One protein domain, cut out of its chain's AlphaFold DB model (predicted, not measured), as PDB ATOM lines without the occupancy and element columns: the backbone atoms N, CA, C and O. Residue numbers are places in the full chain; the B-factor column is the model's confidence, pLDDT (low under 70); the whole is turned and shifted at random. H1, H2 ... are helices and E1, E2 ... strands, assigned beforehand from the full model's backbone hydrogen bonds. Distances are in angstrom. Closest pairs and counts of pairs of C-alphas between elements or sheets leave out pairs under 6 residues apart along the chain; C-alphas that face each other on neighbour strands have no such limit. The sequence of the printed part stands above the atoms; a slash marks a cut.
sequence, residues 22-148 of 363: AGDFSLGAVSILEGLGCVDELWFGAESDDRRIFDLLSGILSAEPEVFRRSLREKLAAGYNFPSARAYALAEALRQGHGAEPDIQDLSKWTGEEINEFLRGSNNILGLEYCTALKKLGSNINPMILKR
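AT A GLANCE: This is residues 22 to 148 of the 363 residues of an uncharacterized protein of Lachnospiraceae bacterium (UniProt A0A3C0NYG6). Mostly crossed helices make an elongated body: at one end H6 packs on a small two-stranded sheet, E1 and E2, and H1 packs on H6; H2 in the middle joins H6 to the other end, where the hairpin of H3 and H4 has H5 packed on H4. The 127 printed residues run H1 E1 H2 H3 H4 H5 H6 E2, six named helices and two parallel strands, mostly helix. The whole is compact, with a radius of gyration of the C-alphas of 14.4 A and spans of 45 by 29 by 28 A.

IN THESE COORDINATES: Find C-alpha 22 at (38.316, 54.217, 90.498); from there H1 runs 19.6 A to residue 35. Next come E1, residues 41 to 46, H2, residues 51 to 63, and H3, residues 66 to 77. H4, residues 82 to 95, covers 20.1 A, and H5 holds residues 112 to 118. H6, residues 122 to 136, covers 21.0 A; E2, residues 142 to 147, ends at C-alpha 147, (28.448, 63.478, 77.102).

HOW THE PARTS SIT: Look first at H4, the hub: it touches H3, at Ser 71 and Ala 89 (closest C-alphas 5.0 A), opposite ways at a tilt of 35.1 degrees, only just steep, a helical hairpin. H4 touches H5, with the C-alphas of Tyr 88 and Gly 112 closest at 4.2 A. Residues 90 to 94 of H4 touch residues 56 to 60 of H2, about perpendicular at 83 degrees, closest C-alphas Leu 57 and Leu 90 at 6.9 A. H2 touches H6 at a steep tilt of 54 degrees, closest C-alphas Ser 58 and Thr 132 at 4.5 A. H6 touches H1, closest C-alphas Ser 26 and Tyr 130 at 5.0 A. The closest C-alphas of H6 and E1 are Asn 123 and Ala 46, 4.8 A. E1 and E2 are parallel, with N 44 and O 144 at 2.9 A, within hydrogen-bond range; with H2 to H6 between, they form a strand-helix-strand unit, two parallel neighbour strands joined through helices. In each of the six helices every O i to N i+4 pair is within hydrogen-bond range. H1 and H3 are apart.

THE WHOLE: The C-alphas of Cys 38 and Ala 78, the two farthest apart, stand 46.4 A apart. The printed part has no cut. The link from H4 to H5, residues 96 to 111, is long; the others are tight. Confidence is low, under 70, at residues 99 to 106.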
ATOM      1  N   ALA A  22      39.257  53.139  90.828       94.19
ATOM      2  CA  ALA A  22      38.316  54.217  90.498       94.19
ATOM      3  C   ALA A  22      37.542  54.715  91.738       94.19
ATOM      4  O   ALA A  22      37.260  55.907  91.831       94.19
ATOM      5  N   GLY A  23      37.263  53.825  92.698       94.75
ATOM      6  CA  GLY A  23      36.660  54.176  93.984       94.75
ATOM      7  C   GLY A  23      37.587  55.029  94.851       94.75
ATOM      8  O   GLY A  23      37.176  56.096  95.291       94.75
ATOM      9  N   ASP A  24      38.844  54.615  95.040       93.69
ATOM     10  CA  ASP A  24      39.821  55.360  95.860       93.69
ATOM     11  C   ASP A  24      40.165  56.719  95.246       93.69
ATOM     12  O   ASP A  24      40.220  57.729  95.946       93.69
ATOM     13  N   PHE A  25      40.351  56.745  93.924       96.38
ATOM     14  CA  PHE A  25      40.571  57.964  93.155       96.38
ATOM     15  C   PHE A  25      39.419  58.946  93.370       96.38
ATOM     16  O   PHE A  25      39.639  60.112  93.694       96.38
ATOM     17  N   SER A  26      38.183  58.461  93.215       97.56
ATOM     18  CA  SER A  26      36.983  59.285  93.350       97.56
ATOM     19  C   SER A  26      36.776  59.752  94.780       97.56
ATOM     20  O   SER A  26      36.460  60.918  94.989       97.56
ATOM     21  N   LEU A  27      36.999  58.881  95.766       96.38
ATOM     22  CA  LEU A  27      36.904  59.245  97.173       96.38
ATOM     23  C   LEU A  27      37.911  60.344  97.517       96.38
ATOM     24  O   LEU A  27      37.512  61.344  98.105       96.38
ATOM     25  N   GLY A  28      39.175  60.211  97.106       95.94
ATOM     26  CA  GLY A  28      40.192  61.233  97.361       95.94
ATOM     27  C   GLY A  28      39.894  62.553  96.655       95.94
ATOM     28  O   GLY A  28      39.936  63.612  97.278       95.94
ATOM     29  N   ALA A  29      39.524  62.499  95.374       97.38
ATOM     30  CA  ALA A  29      39.188  63.690  94.600       97.38
ATOM     31  C   ALA A  29      37.971  64.428  95.177       97.38
ATOM     32  O   ALA A  29      38.026  65.640  95.369       97.38
ATOM     33  N   VAL A  30      36.892  63.708  95.497       97.75
ATOM     34  CA  VAL A  30      35.681  64.309  96.070       97.75
ATOM     35  C   VAL A  30      35.929  64.805  97.495       97.75
ATOM     36  O   VAL A  30      35.487  65.900  97.811       97.75
ATOM     37  N   SER A  31      36.692  64.084  98.324       96.94
ATOM     38  CA  SER A  31      37.058  64.549  99.678       96.94
ATOM     39  C   SER A  31      37.797  65.884  99.636       96.94
ATOM     40  O   SER A  31      37.498  66.787 100.415       96.94
ATOM     41  N   ILE A  32      38.720  66.045  98.680       97.19
ATOM     42  CA  ILE A  32      39.421  67.312  98.469       97.19
ATOM     43  C   ILE A  32      38.441  68.412  98.065       97.19
ATOM     44  O   ILE A  32      38.469  69.483  98.663       97.19
ATOM     45  N   LEU A  33      37.582  68.161  97.070       97.44
ATOM     46  CA  LEU A  33      36.621  69.153  96.576       97.44
ATOM     47  C   LEU A  33      35.611  69.574  97.651       97.44
ATOM     48  O   LEU A  33      35.344  70.767  97.782       97.44
ATOM     49  N   GLU A  34      35.120  68.629  98.455       96.81
ATOM     50  CA  GLU A  34      34.308  68.907  99.644       96.81
ATOM     51  C   GLU A  34      35.059  69.793 100.635       96.81
ATOM     52  O   GLU A  34      34.553  70.825 101.076       96.81
ATOM     53  N   GLY A  35      36.312  69.438 100.929       96.25
ATOM     54  CA  GLY A  35      37.163  70.180 101.849       96.25
ATOM     55  C   GLY A  35      37.433  71.626 101.420       96.25
ATOM     56  O   GLY A  35      37.694  72.477 102.274       96.25
ATOM     57  N   LEU A  36      37.332  71.952 100.125       96.62
ATOM     58  CA  LEU A  36      37.429  73.335  99.639       96.62
ATOM     59  C   LEU A  36      36.250  74.208 100.097       96.62
ATOM     60  O   LEU A  36      36.395  75.429 100.156       96.62
ATOM     61  N   GLY A  37      35.091  73.611 100.397       96.50
ATOM     62  CA  GLY A  37      33.901  74.289 100.929       96.50
ATOM     63  C   GLY A  37      33.246  75.309  99.987       96.50
ATOM     64  O   GLY A  37      32.350  76.051 100.392       96.50
ATOM     65  N   CYS A  38      33.706  75.405  98.741       96.44
ATOM     66  CA  CYS A  38      33.233  76.383  97.763       96.44
ATOM     67  C   CYS A  38      32.952  75.783  96.381       96.44
ATOM     68  O   CYS A  38      32.854  76.532  95.411       96.44
ATOM     69  N   VAL A  39      32.905  74.455  96.279       97.88
ATOM     70  CA  VAL A  39      32.562  73.752  95.043       97.88
ATOM     71  C   VAL A  39      31.063  73.494  95.057       97.88
ATOM     72  O   VAL A  39      30.551  72.936  96.021       97.88
ATOM     73  N   ASP A  40      30.374  73.911  93.998       97.75
ATOM     74  CA  ASP A  40      28.929  73.704  93.848       97.75
ATOM     75  C   ASP A  40      28.626  72.527  92.905       97.75
ATOM     76  O   ASP A  40      27.697  71.752  93.129       97.75
ATOM     77  N   GLU A  41      29.436  72.359  91.854       98.31
ATOM     78  CA  GLU A  41      29.234  71.356  90.806       98.31
ATOM     79  C   GLU A  41      30.517  70.572  90.511       98.31
ATOM     80  O   GLU A  41      31.607  71.142  90.415       98.31
ATOM     81  N   LEU A  42      30.377  69.263  90.287       98.25
ATOM     82  CA  LEU A  42      31.451  68.384  89.823       98.25
ATOM     83  C   LEU A  42      31.154  67.907  88.405       98.25
ATOM     84  O   LEU A  42      30.335  67.015  88.204       98.25
ATOM     85  N   TRP A  43      31.860  68.458  87.424       97.81
ATOM     86  CA  TRP A  43      31.715  68.066  86.024       97.81
ATOM     87  C   TRP A  43      32.629  66.894  85.662       97.81
ATOM     88  O   TRP A  43      33.846  66.966  85.843       97.81
ATOM     89  N   PHE A  44      32.066  65.839  85.073       96.88
ATOM     90  CA  PHE A  44      32.834  64.727  84.512       96.88
ATOM     91  C   PHE A  44      32.313  64.303  83.140       96.88
ATOM     92  O   PHE A  44      31.122  64.363  82.840       96.88
ATOM     93  N   GLY A  45      33.230  63.856  82.282       94.62
ATOM     94  CA  GLY A  45      32.870  63.249  81.006       94.62
ATOM     95  C   GLY A  45      32.391  61.812  81.203       94.62
ATOM     96  O   GLY A  45      33.001  61.100  81.989       94.62
ATOM     97  N   ALA A  46      31.375  61.364  80.466       94.81
ATOM     98  CA  ALA A  46      30.930  59.965  80.458       94.81
ATOM     99  C   ALA A  46      30.434  59.509  79.073       94.81
ATOM    100  O   ALA A  46      30.049  60.330  78.234       94.81
ATOM    101  N   GLU A  47      30.469  58.198  78.807       93.50
ATOM    102  CA  GLU A  47      29.878  57.622  77.592       93.50
ATOM    103  C   GLU A  47      28.343  57.659  77.641       93.50
ATOM    104  O   GLU A  47      27.701  57.830  76.608       93.50
ATOM    105  N   SER A  48      27.744  57.541  78.825       91.25
ATOM    106  CA  SER A  48      26.312  57.723  79.080       91.25
ATOM    107  C   SER A  48      26.032  59.111  79.650       91.25
ATOM    108  O   SER A  48      26.758  59.588  80.511       91.25
ATOM    109  N   ASP A  49      24.953  59.738  79.199       90.56
ATOM    110  CA  ASP A  49      24.376  60.986  79.712       90.56
ATOM    111  C   ASP A  49      23.065  60.756  80.478       90.56
ATOM    112  O   ASP A  49      22.437  61.705  80.942       90.56
ATOM    113  N   ASP A  50      22.650  59.497  80.657       90.12
ATOM    114  CA  ASP A  50      21.467  59.166  81.449       90.12
ATOM    115  C   ASP A  50      21.798  59.277  82.945       90.12
ATOM    116  O   ASP A  50      22.272  58.329  83.569       90.12
ATOM    117  N   ARG A  51      21.557  60.451  83.539       90.50
ATOM    118  CA  ARG A  51      21.825  60.720  84.962       90.50
ATOM    119  C   ARG A  51      21.163  59.703  85.904       90.50
ATOM    120  O   ARG A  51      21.741  59.366  86.935       90.50
ATOM    121  N   ARG A  52      20.016  59.133  85.517       89.38
ATOM    122  CA  ARG A  52      19.246  58.198  86.353       89.38
ATOM    123  C   ARG A  52      20.038  56.943  86.701       89.38
ATOM    124  O   ARG A  52      19.992  56.511  87.847       89.38
ATOM    125  N   ILE A  53      20.788  56.365  85.755       91.81
ATOM    126  CA  ILE A  53      21.593  55.168  86.059       91.81
ATOM    127  C   ILE A  53      22.718  55.490  87.047       91.81
ATOM    128  O   ILE A  53      22.980  54.694  87.945       91.81
ATOM    129  N   PHE A  54      23.336  56.672  86.957       94.94
ATOM    130  CA  PHE A  54      24.346  57.088  87.931       94.94
ATOM    131  C   PHE A  54      23.744  57.227  89.329       94.94
ATOM    132  O   PHE A  54      24.322  56.720  90.292       94.94
ATOM    133  N   ASP A  55      22.577  57.860  89.451       92.44
ATOM    134  CA  ASP A  55      21.912  58.050  90.742       92.44
ATOM    135  C   ASP A  55      21.476  56.717  91.359       92.44
ATOM    136  O   ASP A  55      21.808  56.440  92.514       92.44
ATOM    137  N   LEU A  56      20.822  55.856  90.578       92.12
ATOM    138  CA  LEU A  56      20.361  54.541  91.018       92.12
ATOM    139  C   LEU A  56      21.519  53.663  91.517       92.12
ATOM    140  O   LEU A  56      21.508  53.162  92.645       92.12
ATOM    141  N   LEU A  57      22.555  53.501  90.689       95.31
ATOM    142  CA  LEU A  57      23.672  52.615  91.008       95.31
ATOM    143  C   LEU A  57      24.528  53.164  92.152       95.31
ATOM    144  O   LEU A  57      24.924  52.396  93.029       95.31
ATOM    145  N   SER A  58      24.775  54.477  92.201       95.88
ATOM    146  CA  SER A  58      25.525  55.086  93.310       95.88
ATOM    147  C   SER A  58      24.771  54.993  94.636       95.88
ATOM    148  O   SER A  58      25.395  54.878  95.689       95.88
ATOM    149  N   GLY A  59      23.431  54.994  94.615       94.31
ATOM    150  CA  GLY A  59      22.612  54.754  95.807       94.31
ATOM    151  C   GLY A  59      22.848  53.359  96.390       94.31
ATOM    152  O   GLY A  59      23.085  53.214  97.586       94.31
ATOM    153  N   ILE A  60      22.885  52.334  95.535       95.06
ATOM    154  CA  ILE A  60      23.181  50.960  95.968       95.06
ATOM    155  C   ILE A  60      24.632  50.833  96.440       95.06
ATOM    156  O   ILE A  60      24.883  50.217  97.469       95.06
ATOM    157  N   LEU A  61      25.590  51.403  95.707       95.38
ATOM    158  CA  LEU A  61      27.021  51.276  96.013       95.38
ATOM    159  C   LEU A  61      27.466  52.087  97.238       95.38
ATOM    160  O   LEU A  61      28.493  51.773  97.836       95.38
ATOM    161  N   SER A  62      26.723  53.132  97.607       95.38
ATOM    162  CA  SER A  62      26.972  53.885  98.839       95.38
ATOM    163  C   SER A  62      26.398  53.176 100.066       95.38
ATOM    164  O   SER A  62      27.089  53.097 101.077       95.38
ATOM    165  N   ALA A  63      25.188  52.617  99.966       93.25
ATOM    166  CA  ALA A  63      24.524  51.924 101.072       93.25
ATOM    167  C   ALA A  63      24.952  50.453 101.245       93.25
ATOM    168  O   ALA A  63      24.853  49.909 102.341       93.25
ATOM    169  N   GLU A  64      25.384  49.802 100.162       94.06
ATOM    170  CA  GLU A  64      25.726  48.376 100.075       94.06
ATOM    171  C   GLU A  64      24.728  47.437 100.789       94.06
ATOM    172  O   GLU A  64      25.108  46.702 101.707       94.06
ATOM    173  N   PRO A  65      23.445  47.419 100.380       95.12
ATOM    174  CA  PRO A  65      22.436  46.589 101.031       95.12
ATOM    175  C   PRO A  65      22.803  45.098 100.975       95.12
ATOM    176  O   PRO A  65      23.419  44.625 100.018       95.12
ATOM    177  N   GLU A  66      22.359  44.322 101.969       95.62
ATOM    178  CA  GLU A  66      22.667  42.884 102.062       95.62
ATOM    179  C   GLU A  66      22.244  42.089 100.817       95.62
ATOM    180  O   GLU A  66      22.912  41.133 100.430       95.62
ATOM    181  N   VAL A  67      21.182  42.518 100.127       95.06
ATOM    182  CA  VAL A  67      20.765  41.960  98.831       95.06
ATOM    183  C   VAL A  67      21.891  42.044  97.797       95.06
ATOM    184  O   VAL A  67      22.229  41.037  97.178       95.06
ATOM    185  N   PHE A  68      22.510  43.218  97.655       96.56
ATOM    186  CA  PHE A  68      23.624  43.430  96.735       96.56
ATOM    187  C   PHE A  68      24.841  42.589  97.138       96.56
ATOM    188  O   PHE A  68      25.397  41.868  96.308       96.56
ATOM    189  N   ARG A  69      25.233  42.629  98.421       96.56
ATOM    190  CA  ARG A  69      26.409  41.901  98.933       96.56
ATOM    191  C   ARG A  69      26.284  40.391  98.750       96.56
ATOM    192  O   ARG A  69      27.231  39.742  98.304       96.56
ATOM    193  N   ARG A  70      25.117  39.834  99.077       97.25
ATOM    194  CA  ARG A  70      24.803  38.414  98.893       97.25
ATOM    195  C   ARG A  70      24.831  38.029  97.417       97.25
ATOM    196  O   ARG A  70      25.583  37.125  97.065       97.25
ATOM    197  N   SER A  71      24.097  38.750  96.566       96.69
ATOM    198  CA  SER A  71      24.044  38.458  95.128       96.69
ATOM    199  C   SER A  71      25.438  38.511  94.497       96.69
ATOM    200  O   SER A  71      25.833  37.600  93.775       96.69
ATOM    201  N   LEU A  72      26.259  39.508  94.853       96.62
ATOM    202  CA  LEU A  72      27.639  39.605  94.376       96.62
ATOM    203  C   LEU A  72      28.466  38.362  94.739       96.62
ATOM    204  O   LEU A  72      29.140  37.803  93.871       96.62
ATOM    205  N   ARG A  73      28.400  37.898  95.996       96.00
ATOM    206  CA  ARG A  73      29.104  36.681  96.443       96.00
ATOM    207  C   ARG A  73      28.617  35.440  95.697       96.00
ATOM    208  O   ARG A  73      29.442  34.650  95.249       96.00
ATOM    209  N   GLU A  74      27.308  35.290  95.523       96.62
ATOM    210  CA  GLU A  74      26.709  34.164  94.799       96.62
ATOM    211  C   GLU A  74      27.143  34.135  93.327       96.62
ATOM    212  O   GLU A  74      27.542  33.088  92.819       96.62
ATOM    213  N   LYS A  75      27.146  35.285  92.637       95.31
ATOM    214  CA  LYS A  75      27.603  35.373  91.239       95.31
ATOM    215  C   LYS A  75      29.096  35.078  91.102       95.31
ATOM    216  O   LYS A  75      29.488  34.373  90.172       95.31
ATOM    217  N   LEU A  76      29.929  35.564  92.023       92.88
ATOM    218  CA  LEU A  76      31.357  35.229  92.042       92.88
ATOM    219  C   LEU A  76      31.578  33.726  92.272       92.88
ATOM    220  O   LEU A  76      32.367  33.114  91.553       92.88
ATOM    221  N   ALA A  77      30.842  33.114  93.207       93.50
ATOM    222  CA  ALA A  77      30.893  31.672  93.463       93.50
ATOM    223  C   ALA A  77      30.413  30.845  92.255       93.50
ATOM    224  O   ALA A  77      30.957  29.779  91.977       93.50
ATOM    225  N   ALA A  78      29.457  31.370  91.484       94.25
ATOM    226  CA  ALA A  78      28.990  30.787  90.227       94.25
ATOM    227  C   ALA A  78      29.969  30.975  89.044       94.25
ATOM    228  O   ALA A  78      29.662  30.582  87.919       94.25
ATOM    229  N   GLY A  79      31.147  31.573  89.261       91.19
ATOM    230  CA  GLY A  79      32.207  31.679  88.255       91.19
ATOM    231  C   GLY A  79      32.084  32.864  87.294       91.19
ATOM    232  O   GLY A  79      32.802  32.906  86.284       91.19
ATOM    233  N   TYR A  80      31.212  33.835  87.586       91.00
ATOM    234  CA  TYR A  80      31.192  35.112  86.870       91.00
ATOM    235  C   TYR A  80      32.481  35.890  87.167       91.00
ATOM    236  O   TYR A  80      33.014  35.847  88.275       91.00
ATOM    237  N   ASN A  81      32.987  36.632  86.176       88.62
ATOM    238  CA  ASN A  81      34.055  37.598  86.442       88.62
ATOM    239  C   ASN A  81      33.506  38.772  87.273       88.62
ATOM    240  O   ASN A  81      32.296  39.004  87.313       88.62
ATOM    241  N   PHE A  82      34.395  39.522  87.927       88.38
ATOM    242  CA  PHE A  82      33.985  40.597  88.831       88.38
ATOM    243  C   PHE A  82      33.090  41.669  88.172       88.38
ATOM    244  O   PHE A  82      32.046  41.967  88.754       88.38
ATOM    245  N   PRO A  83      33.401  42.210  86.971       89.75
ATOM    246  CA  PRO A  83      32.520  43.174  86.303       89.75
ATOM    247  C   PRO A  83      31.092  42.662  86.091       89.75
ATOM    248  O   PRO A  83      30.134  43.331  86.478       89.75
ATOM    249  N   SER A  84      30.940  41.450  85.551       91.88
ATOM    250  CA  SER A  84      29.616  40.880  85.301       91.88
ATOM    251  C   SER A  84      28.902  40.534  86.606       91.88
ATOM    252  O   SER A  84      27.727  40.855  86.753       91.88
ATOM    253  N   ALA A  85      29.601  39.959  87.590       94.50
ATOM    254  CA  ALA A  85      29.030  39.679  88.906       94.50
ATOM    255  C   ALA A  85      28.481  40.955  89.571       94.50
ATOM    256  O   ALA A  85      27.346  40.958  90.046       94.50
ATOM    257  N   ARG A  86      29.246  42.057  89.525       95.00
ATOM    258  CA  ARG A  86      28.827  43.378  90.017       95.00
ATOM    259  C   ARG A  86      27.580  43.878  89.290       95.00
ATOM    260  O   ARG A  86      26.641  44.310  89.950       95.00
ATOM    261  N   ALA A  87      27.540  43.785  87.964       96.12
ATOM    262  CA  ALA A  87      26.402  44.243  87.171       96.12
ATOM    263  C   ALA A  87      25.101  43.485  87.488       96.12
ATOM    264  O   ALA A  87      24.065  44.104  87.729       96.12
ATOM    265  N   TYR A  88      25.149  42.149  87.552       96.12
ATOM    266  CA  TYR A  88      23.967  41.347  87.885       96.12
ATOM    267  C   TYR A  88      23.494  41.564  89.327       96.12
ATOM    268  O   TYR A  88      22.286  41.600  89.559       96.12
ATOM    269  N   ALA A  89      24.417  41.749  90.276       96.62
ATOM    270  CA  ALA A  89      24.072  42.055  91.663       96.62
ATOM    271  C   ALA A  89      23.411  43.435  91.807       96.62
ATOM    272  O   ALA A  89      22.451  43.587  92.563       96.62
ATOM    273  N   LEU A  90      23.878  44.433  91.049       95.62
ATOM    274  CA  LEU A  90      23.246  45.754  90.987       95.62
ATOM    275  C   LEU A  90      21.826  45.669  90.413       95.62
ATOM    276  O   LEU A  90      20.902  46.210  91.013       95.62
ATOM    277  N   ALA A  91      21.634  44.940  89.310       94.19
ATOM    278  CA  ALA A  91      20.305  44.732  88.727       94.19
ATOM    279  C   ALA A  91      19.342  44.056  89.715       94.19
ATOM    280  O   ALA A  91      18.160  44.384  89.772       94.19
ATOM    281  N   GLU A  92      19.833  43.098  90.502       93.56
ATOM    282  CA  GLU A  92      19.021  42.438  91.522       93.56
ATOM    283  C   GLU A  92      18.612  43.384  92.651       93.56
ATOM    284  O   GLU A  92      17.441  43.400  93.026       93.56
ATOM    285  N   ALA A  93      19.542  44.201  93.147       93.25
ATOM    286  CA  ALA A  93      19.242  45.200  94.165       93.25
ATOM    287  C   ALA A  93      18.223  46.240  93.665       93.25
ATOM    288  O   ALA A  93      17.283  46.554  94.396       93.25
ATOM    289  N   LEU A  94      18.338  46.696  92.409       90.94
ATOM    290  CA  LEU A  94      17.356  47.597  91.791       90.94
ATOM    291  C   LEU A  94      15.959  46.973  91.732       90.94
ATOM    292  O   LEU A  94      14.986  47.608  92.123       90.94
ATOM    293  N   ARG A  95      15.844  45.709  91.302       87.75
ATOM    294  CA  ARG A  95      14.549  45.005  91.252       87.75
ATOM    295  C   ARG A  95      13.879  44.868  92.619       87.75
ATOM    296  O   ARG A  95      12.661  44.760  92.678       87.75
ATOM    297  N   GLN A  96      14.660  44.866  93.697       86.75
ATOM    298  CA  GLN A  96      14.152  44.839  95.072       86.75
ATOM    299  C   GLN A  96      13.900  46.245  95.648       86.75
ATOM    300  O   GLN A  96      13.659  46.382  96.842       86.75
ATOM    301  N   GLY A  97      13.939  47.290  94.813       82.81
ATOM    302  CA  GLY A  97      13.624  48.667  95.199       82.81
ATOM    303  C   GLY A  97      14.766  49.411  95.895       82.81
ATOM    304  O   GLY A  97      14.551  50.503  96.411       82.81
ATOM    305  N   HIS A  98      15.984  48.862  95.924       82.50
ATOM    306  CA  HIS A  98      17.135  49.575  96.481       82.50
ATOM    307  C   HIS A  98      17.705  50.589  95.481       82.50
ATOM    308  O   HIS A  98      17.761  50.331  94.284       82.50
ATOM    309  N   GLY A  99      18.195  51.725  95.987       66.19
ATOM    310  CA  GLY A  99      18.867  52.761  95.189       66.19
ATOM    311  C   GLY A  99      17.948  53.783  94.520       66.19
ATOM    312  O   GLY A  99      18.454  54.788  94.028       66.19
ATOM    313  N   ALA A 100      16.634  53.556  94.520       65.69
ATOM    314  CA  ALA A 100      15.641  54.471  93.971       65.69
ATOM    315  C   ALA A 100      14.980  55.317  95.069       65.69
ATOM    316  O   ALA A 100      14.704  54.823  96.162       65.69
ATOM    317  N   GLU A 101      14.687  56.578  94.752       61.22
ATOM    318  CA  GLU A 101      13.629  57.312  95.447       61.22
ATOM    319  C   GLU A 101      12.253  56.735  95.050       61.22
ATOM    320  O   GLU A 101      12.138  56.149  93.966       61.22
ATOM    321  N   PRO A 102      11.206  56.885  95.888       54.16
ATOM    322  CA  PRO A 102       9.899  56.238  95.697       54.16
ATOM    323  C   PRO A 102       9.231  56.463  94.328       54.16
ATOM    324  O   PRO A 102       8.393  55.660  93.926       54.16
ATOM    325  N   ASP A 103       9.609  57.518  93.602       56.34
ATOM    326  CA  ASP A 103       8.941  57.967  92.374       56.34
ATOM    327  C   ASP A 103       9.513  57.385  91.061       56.34
ATOM    328  O   ASP A 103       9.009  57.688  89.976       56.34
ATOM    329  N   ILE A 104      10.541  56.526  91.101       60.59
ATOM    330  CA  ILE A 104      11.126  55.936  89.878       60.59
ATOM    331  C   ILE A 104      10.369  54.656  89.491       60.59
ATOM    332  O   ILE A 104      10.665  53.566  89.975       60.59
ATOM    333  N   GLN A 105       9.391  54.788  88.590       55.69
ATOM    334  CA  GLN A 105       8.426  53.719  88.276       55.69
ATOM    335  C   GLN A 105       8.876  52.694  87.219       55.69
ATOM    336  O   GLN A 105       8.261  51.634  87.126       55.69
ATOM    337  N   ASP A 106       9.939  52.949  86.447       67.44
ATOM    338  CA  ASP A 106      10.424  51.991  85.439       67.44
ATOM    339  C   ASP A 106      11.895  51.609  85.652       67.44
ATOM    340  O   ASP A 106      12.825  52.198  85.097       67.44
ATOM    341  N   LEU A 107      12.091  50.591  86.492       70.88
ATOM    342  CA  LEU A 107      13.382  49.940  86.730       70.88
ATOM    343  C   LEU A 107      13.604  48.734  85.796       70.88
ATOM    344  O   LEU A 107      14.652  48.091  85.866       70.88
ATOM    345  N   SER A 108      12.635  48.410  84.927       71.75
ATOM    346  CA  SER A 108      12.677  47.214  84.071       71.75
ATOM    347  C   SER A 108      13.762  47.294  82.991       71.75
ATOM    348  O   SER A 108      14.312  46.268  82.595       71.75
ATOM    349  N   LYS A 109      14.132  48.522  82.608       80.06
ATOM    350  CA  LYS A 109      15.192  48.885  81.654       80.06
ATOM    351  C   LYS A 109      16.627  48.718  82.185       80.06
ATOM    352  O   LYS A 109      17.574  49.122  81.524       80.06
ATOM    353  N   TRP A 110      16.828  48.249  83.416       85.50
ATOM    354  CA  TRP A 110      18.175  48.076  83.980       85.50
ATOM    355  C   TRP A 110      18.431  46.616  84.331       85.50
ATOM    356  O   TRP A 110      18.583  46.223  85.492       85.50
ATOM    357  N   THR A 111      18.476  45.790  83.291       90.81
ATOM    358  CA  THR A 111      18.905  44.396  83.397       90.81
ATOM    359  C   THR A 111      20.397  44.294  83.729       90.81
ATOM    360  O   THR A 111      21.173  45.242  83.591       90.81
ATOM    361  N   GLY A 112      20.840  43.104  84.151       91.38
ATOM    362  CA  GLY A 112      22.263  42.860  84.404       91.38
ATOM    363  C   GLY A 112      23.132  43.046  83.157       91.38
ATOM    364  O   GLY A 112      24.280  43.458  83.283       91.38
ATOM    365  N   GLU A 113      22.587  42.802  81.963       93.50
ATOM    366  CA  GLU A 113      23.291  43.005  80.692       93.50
ATOM    367  C   GLU A 113      23.460  44.490  80.367       93.50
ATOM    368  O   GLU A 113      24.569  44.914  80.052       93.50
ATOM    369  N   GLU A 114      22.408  45.294  80.532       93.00
ATOM    370  CA  GLU A 114      22.460  46.743  80.302       93.00
ATOM    371  C   GLU A 114      23.385  47.449  81.298       93.00
ATOM    372  O   GLU A 114      24.176  48.309  80.909       93.00
ATOM    373  N   ILE A 115      23.352  47.050  82.576       94.69
ATOM    374  CA  ILE A 115      24.294  47.563  83.580       94.69
ATOM    375  C   ILE A 115      25.717  47.122  83.244       94.69
ATOM    376  O   ILE A 115      26.647  47.915  83.366       94.69
ATOM    377  N   ASN A 116      25.914  45.874  82.812       94.56
ATOM    378  CA  ASN A 116      27.236  45.392  82.428       94.56
ATOM    379  C   ASN A 116      27.778  46.183  81.232       94.56
ATOM    380  O   ASN A 116      28.947  46.548  81.248       94.56
ATOM    381  N   GLU A 117      26.939  46.500  80.243       93.31
ATOM    382  CA  GLU A 117      27.309  47.336  79.100       93.31
ATOM    383  C   GLU A 117      27.647  48.770  79.523       93.31
ATOM    384  O   GLU A 117      28.694  49.297  79.151       93.31
ATOM    385  N   PHE A 118      26.833  49.376  80.391       94.12
ATOM    386  CA  PHE A 118      27.134  50.680  80.984       94.12
ATOM    387  C   PHE A 118      28.496  50.682  81.700       94.12
ATOM    388  O   PHE A 118      29.305  51.589  81.486       94.12
ATOM    389  N   LEU A 119      28.778  49.643  82.493       93.38
ATOM    390  CA  LEU A 119      30.030  49.469  83.233       93.38
ATOM    391  C   LEU A 119      31.224  49.066  82.353       93.38
ATOM    392  O   LEU A 119      32.334  48.985  82.872       93.38
ATOM    393  N   ARG A 120      31.064  48.833  81.041       90.75
ATOM    394  CA  ARG A 120      32.221  48.705  80.133       90.75
ATOM    395  C   ARG A 120      32.891  50.053  79.862       90.75
ATOM    396  O   ARG A 120      34.086  50.078  79.568       90.75
ATOM    397  N   GLY A 121      32.145  51.156  79.948       90.19
ATOM    398  CA  GLY A 121      32.670  52.507  79.751       90.19
ATOM    399  C   GLY A 121      33.565  52.929  80.914       90.19
ATOM    400  O   GLY A 121      33.104  53.031  82.049       90.19
ATOM    401  N   SER A 122      34.851  53.190  80.660       90.25
ATOM    402  CA  SER A 122      35.782  53.580  81.729       90.25
ATOM    403  C   SER A 122      35.396  54.911  82.377       90.25
ATOM    404  O   SER A 122      35.576  55.074  83.584       90.25
ATOM    405  N   ASN A 123      34.816  55.838  81.606       93.94
ATOM    406  CA  ASN A 123      34.348  57.114  82.132       93.94
ATOM    407  C   ASN A 123      32.990  56.981  82.840       93.94
ATOM    408  O   ASN A 123      32.768  57.666  83.833       93.94
ATOM    409  N   ASN A 124      32.118  56.063  82.407       96.19
ATOM    410  CA  ASN A 124      30.922  55.689  83.168       96.19
ATOM    411  C   ASN A 124      31.275  55.122  84.549       96.19
ATOM    412  O   ASN A 124      30.669  55.531  85.535       96.19
ATOM    413  N   ILE A 125      32.265  54.218  84.640       95.88
ATOM    414  CA  ILE A 125      32.744  53.702  85.936       95.88
ATOM    415  C   ILE A 125      33.226  54.865  86.805       95.88
ATOM    416  O   ILE A 125      32.796  54.986  87.944       95.88
ATOM    417  N   LEU A 126      34.097  55.727  86.275       96.81
ATOM    418  CA  LEU A 126      34.655  56.839  87.044       96.81
ATOM    419  C   LEU A 126      33.564  57.820  87.510       96.81
ATOM    420  O   LEU A 126      33.526  58.179  88.681       96.81
ATOM    421  N   GLY A 127      32.629  58.180  86.627       97.62
ATOM    422  CA  GLY A 127      31.468  59.002  86.968       97.62
ATOM    423  C   GLY A 127      30.583  58.373  88.046       97.62
ATOM    424  O   GLY A 127      30.133  59.056  88.963       97.62
ATOM    425  N   LEU A 128      30.369  57.056  87.980       98.06
ATOM    426  CA  LEU A 128      29.623  56.319  88.996       98.06
ATOM    427  C   LEU A 128      30.332  56.337  90.355       98.06
ATOM    428  O   LEU A 128      29.673  56.498  91.384       98.06
ATOM    429  N   GLU A 129      31.655  56.189  90.374       98.19
ATOM    430  CA  GLU A 129      32.443  56.251  91.607       98.19
ATOM    431  C   GLU A 129      32.485  57.678  92.187       98.19
ATOM    432  O   GLU A 129      32.391  57.816  93.405       98.19
ATOM    433  N   TYR A 130      32.489  58.742  91.368       98.50
ATOM    434  CA  TYR A 130      32.289  60.117  91.856       98.50
ATOM    435  C   TYR A 130      30.930  60.284  92.537       98.50
ATOM    436  O   TYR A 130      30.871  60.727  93.682       98.50
ATOM    437  N   CYS A 131      29.837  59.876  91.881       98.19
ATOM    438  CA  CYS A 131      28.499  59.928  92.477       98.19
ATOM    439  C   CYS A 131      28.414  59.101  93.770       98.19
ATOM    440  O   CYS A 131      27.757  59.499  94.730       98.19
ATOM    441  N   THR A 132      29.094  57.953  93.813       98.00
ATOM    442  CA  THR A 132      29.151  57.096  95.005       98.00
ATOM    443  C   THR A 132      29.924  57.769  96.140       98.00
ATOM    444  O   THR A 132      29.459  57.748  97.278       98.00
ATOM    445  N   ALA A 133      31.067  58.396  95.848       97.75
ATOM    446  CA  ALA A 133      31.863  59.137  96.824       97.75
ATOM    447  C   ALA A 133      31.097  60.343  97.392       97.75
ATOM    448  O   ALA A 133      31.042  60.495  98.609       97.75
ATOM    449  N   LEU A 134      30.429  61.125  96.535       98.06
ATOM    450  CA  LEU A 134      29.566  62.242  96.944       98.06
ATOM    451  C   LEU A 134      28.498  61.784  97.950       98.06
ATOM    452  O   LEU A 134      28.361  62.368  99.024       98.06
ATOM    453  N   LYS A 135      27.800  60.678  97.656       96.50
ATOM    454  CA  LYS A 135      26.791  60.105  98.562       96.50
ATOM    455  C   LYS A 135      27.384  59.607  99.878       96.50
ATOM    456  O   LYS A 135      26.813  59.872 100.931       96.50
ATOM    457  N   LYS A 136      28.526  58.911  99.837       95.56
ATOM    458  CA  LYS A 136      29.216  58.421 101.047       95.56
ATOM    459  C   LYS A 136      29.656  59.562 101.967       95.56
ATOM    460  O   LYS A 136      29.632  59.391 103.181       95.56
ATOM    461  N   LEU A 137      30.033  60.703 101.393       95.12
ATOM    462  CA  LEU A 137      30.460  61.892 102.131       95.12
ATOM    463  C   LEU A 137      29.291  62.787 102.578       95.12
ATOM    464  O   LEU A 137      29.521  63.746 103.307       95.12
ATOM    465  N   GLY A 138      28.048  62.500 102.165       95.81
ATOM    466  CA  GLY A 138      26.907  63.386 102.428       95.81
ATOM    467  C   GLY A 138      27.071  64.768 101.782       95.81
ATOM    468  O   GLY A 138      26.604  65.766 102.325       95.81
ATOM    469  N   SER A 139      27.781  64.811 100.655       96.75
ATOM    470  CA  SER A 139      28.142  66.021  99.923       96.75
ATOM    471  C   SER A 139      26.925  66.730  99.321       96.75
ATOM    472  O   SER A 139      25.989  66.085  98.845       96.75
ATOM    473  N   ASN A 140      26.992  68.065  99.267       96.44
ATOM    474  CA  ASN A 140      26.040  68.904  98.530       96.44
ATOM    475  C   ASN A 140      26.514  69.268  97.111       96.44
ATOM    476  O   ASN A 140      25.783  69.950  96.391       96.44
ATOM    477  N   ILE A 141      27.716  68.849  96.698       98.31
ATOM    478  CA  ILE A 141      28.213  69.076  95.339       98.31
ATOM    479  C   ILE A 141      27.327  68.311  94.356       98.31
ATOM    480  O   ILE A 141      27.148  67.095  94.459       98.31
ATOM    481  N   ASN A 142      26.813  69.016  93.350       97.38
ATOM    482  CA  ASN A 142      25.971  68.419  92.326       97.38
ATOM    483  C   ASN A 142      26.824  67.805  91.194       97.38
ATOM    484  O   ASN A 142      27.573  68.528  90.529       97.38
ATOM    485  N   PRO A 143      26.730  66.489  90.921       97.12
ATOM    486  CA  PRO A 143      27.484  65.880  89.832       97.12
ATOM    487  C   PRO A 143      26.873  66.201  88.460       97.12
ATOM    488  O   PRO A 143      25.710  65.915  88.190       97.12
ATOM    489  N   MET A 144      27.672  66.722  87.540       97.50
ATOM    490  CA  MET A 144      27.245  67.119  86.199       97.50
ATOM    491  C   MET A 144      27.909  66.244  85.139       97.50
ATOM    492  O   MET A 144      29.125  66.047  85.138       97.50
ATOM    493  N   ILE A 145      27.101  65.717  84.215       96.00
ATOM    494  CA  ILE A 145      27.569  64.797  83.177       96.00
ATOM    495  C   ILE A 145      27.775  65.553  81.871       96.00
ATOM    496  O   ILE A 145      26.846  66.141  81.318       96.00
ATOM    497  N   LEU A 146      28.983  65.458  81.325       94.50
ATOM    498  CA  LEU A 146      29.295  65.894  79.974       94.50
ATOM    499  C   LEU A 146      29.373  64.676  79.043       94.50
ATOM    500  O   LEU A 146      30.282  63.849  79.147       94.50
ATOM    501  N   LYS A 147      28.439  64.564  78.093       92.19
ATOM    502  CA  LYS A 147      28.448  63.478  77.102       92.19
ATOM    503  C   LYS A 147      29.729  63.528  76.268       92.19
ATOM    504  O   LYS A 147      29.975  64.499  75.548       92.19
ATOM    505  N   ARG A 148      30.540  62.470  76.329       86.81
ATOM    506  CA  ARG A 148      31.770  62.374  75.533       86.81
ATOM    507  C   ARG A 148      31.440  62.256  74.046       86.81
ATOM    508  O   ARG A 148      30.576  61.479  73.646       86.81
TER     509      ARG A 148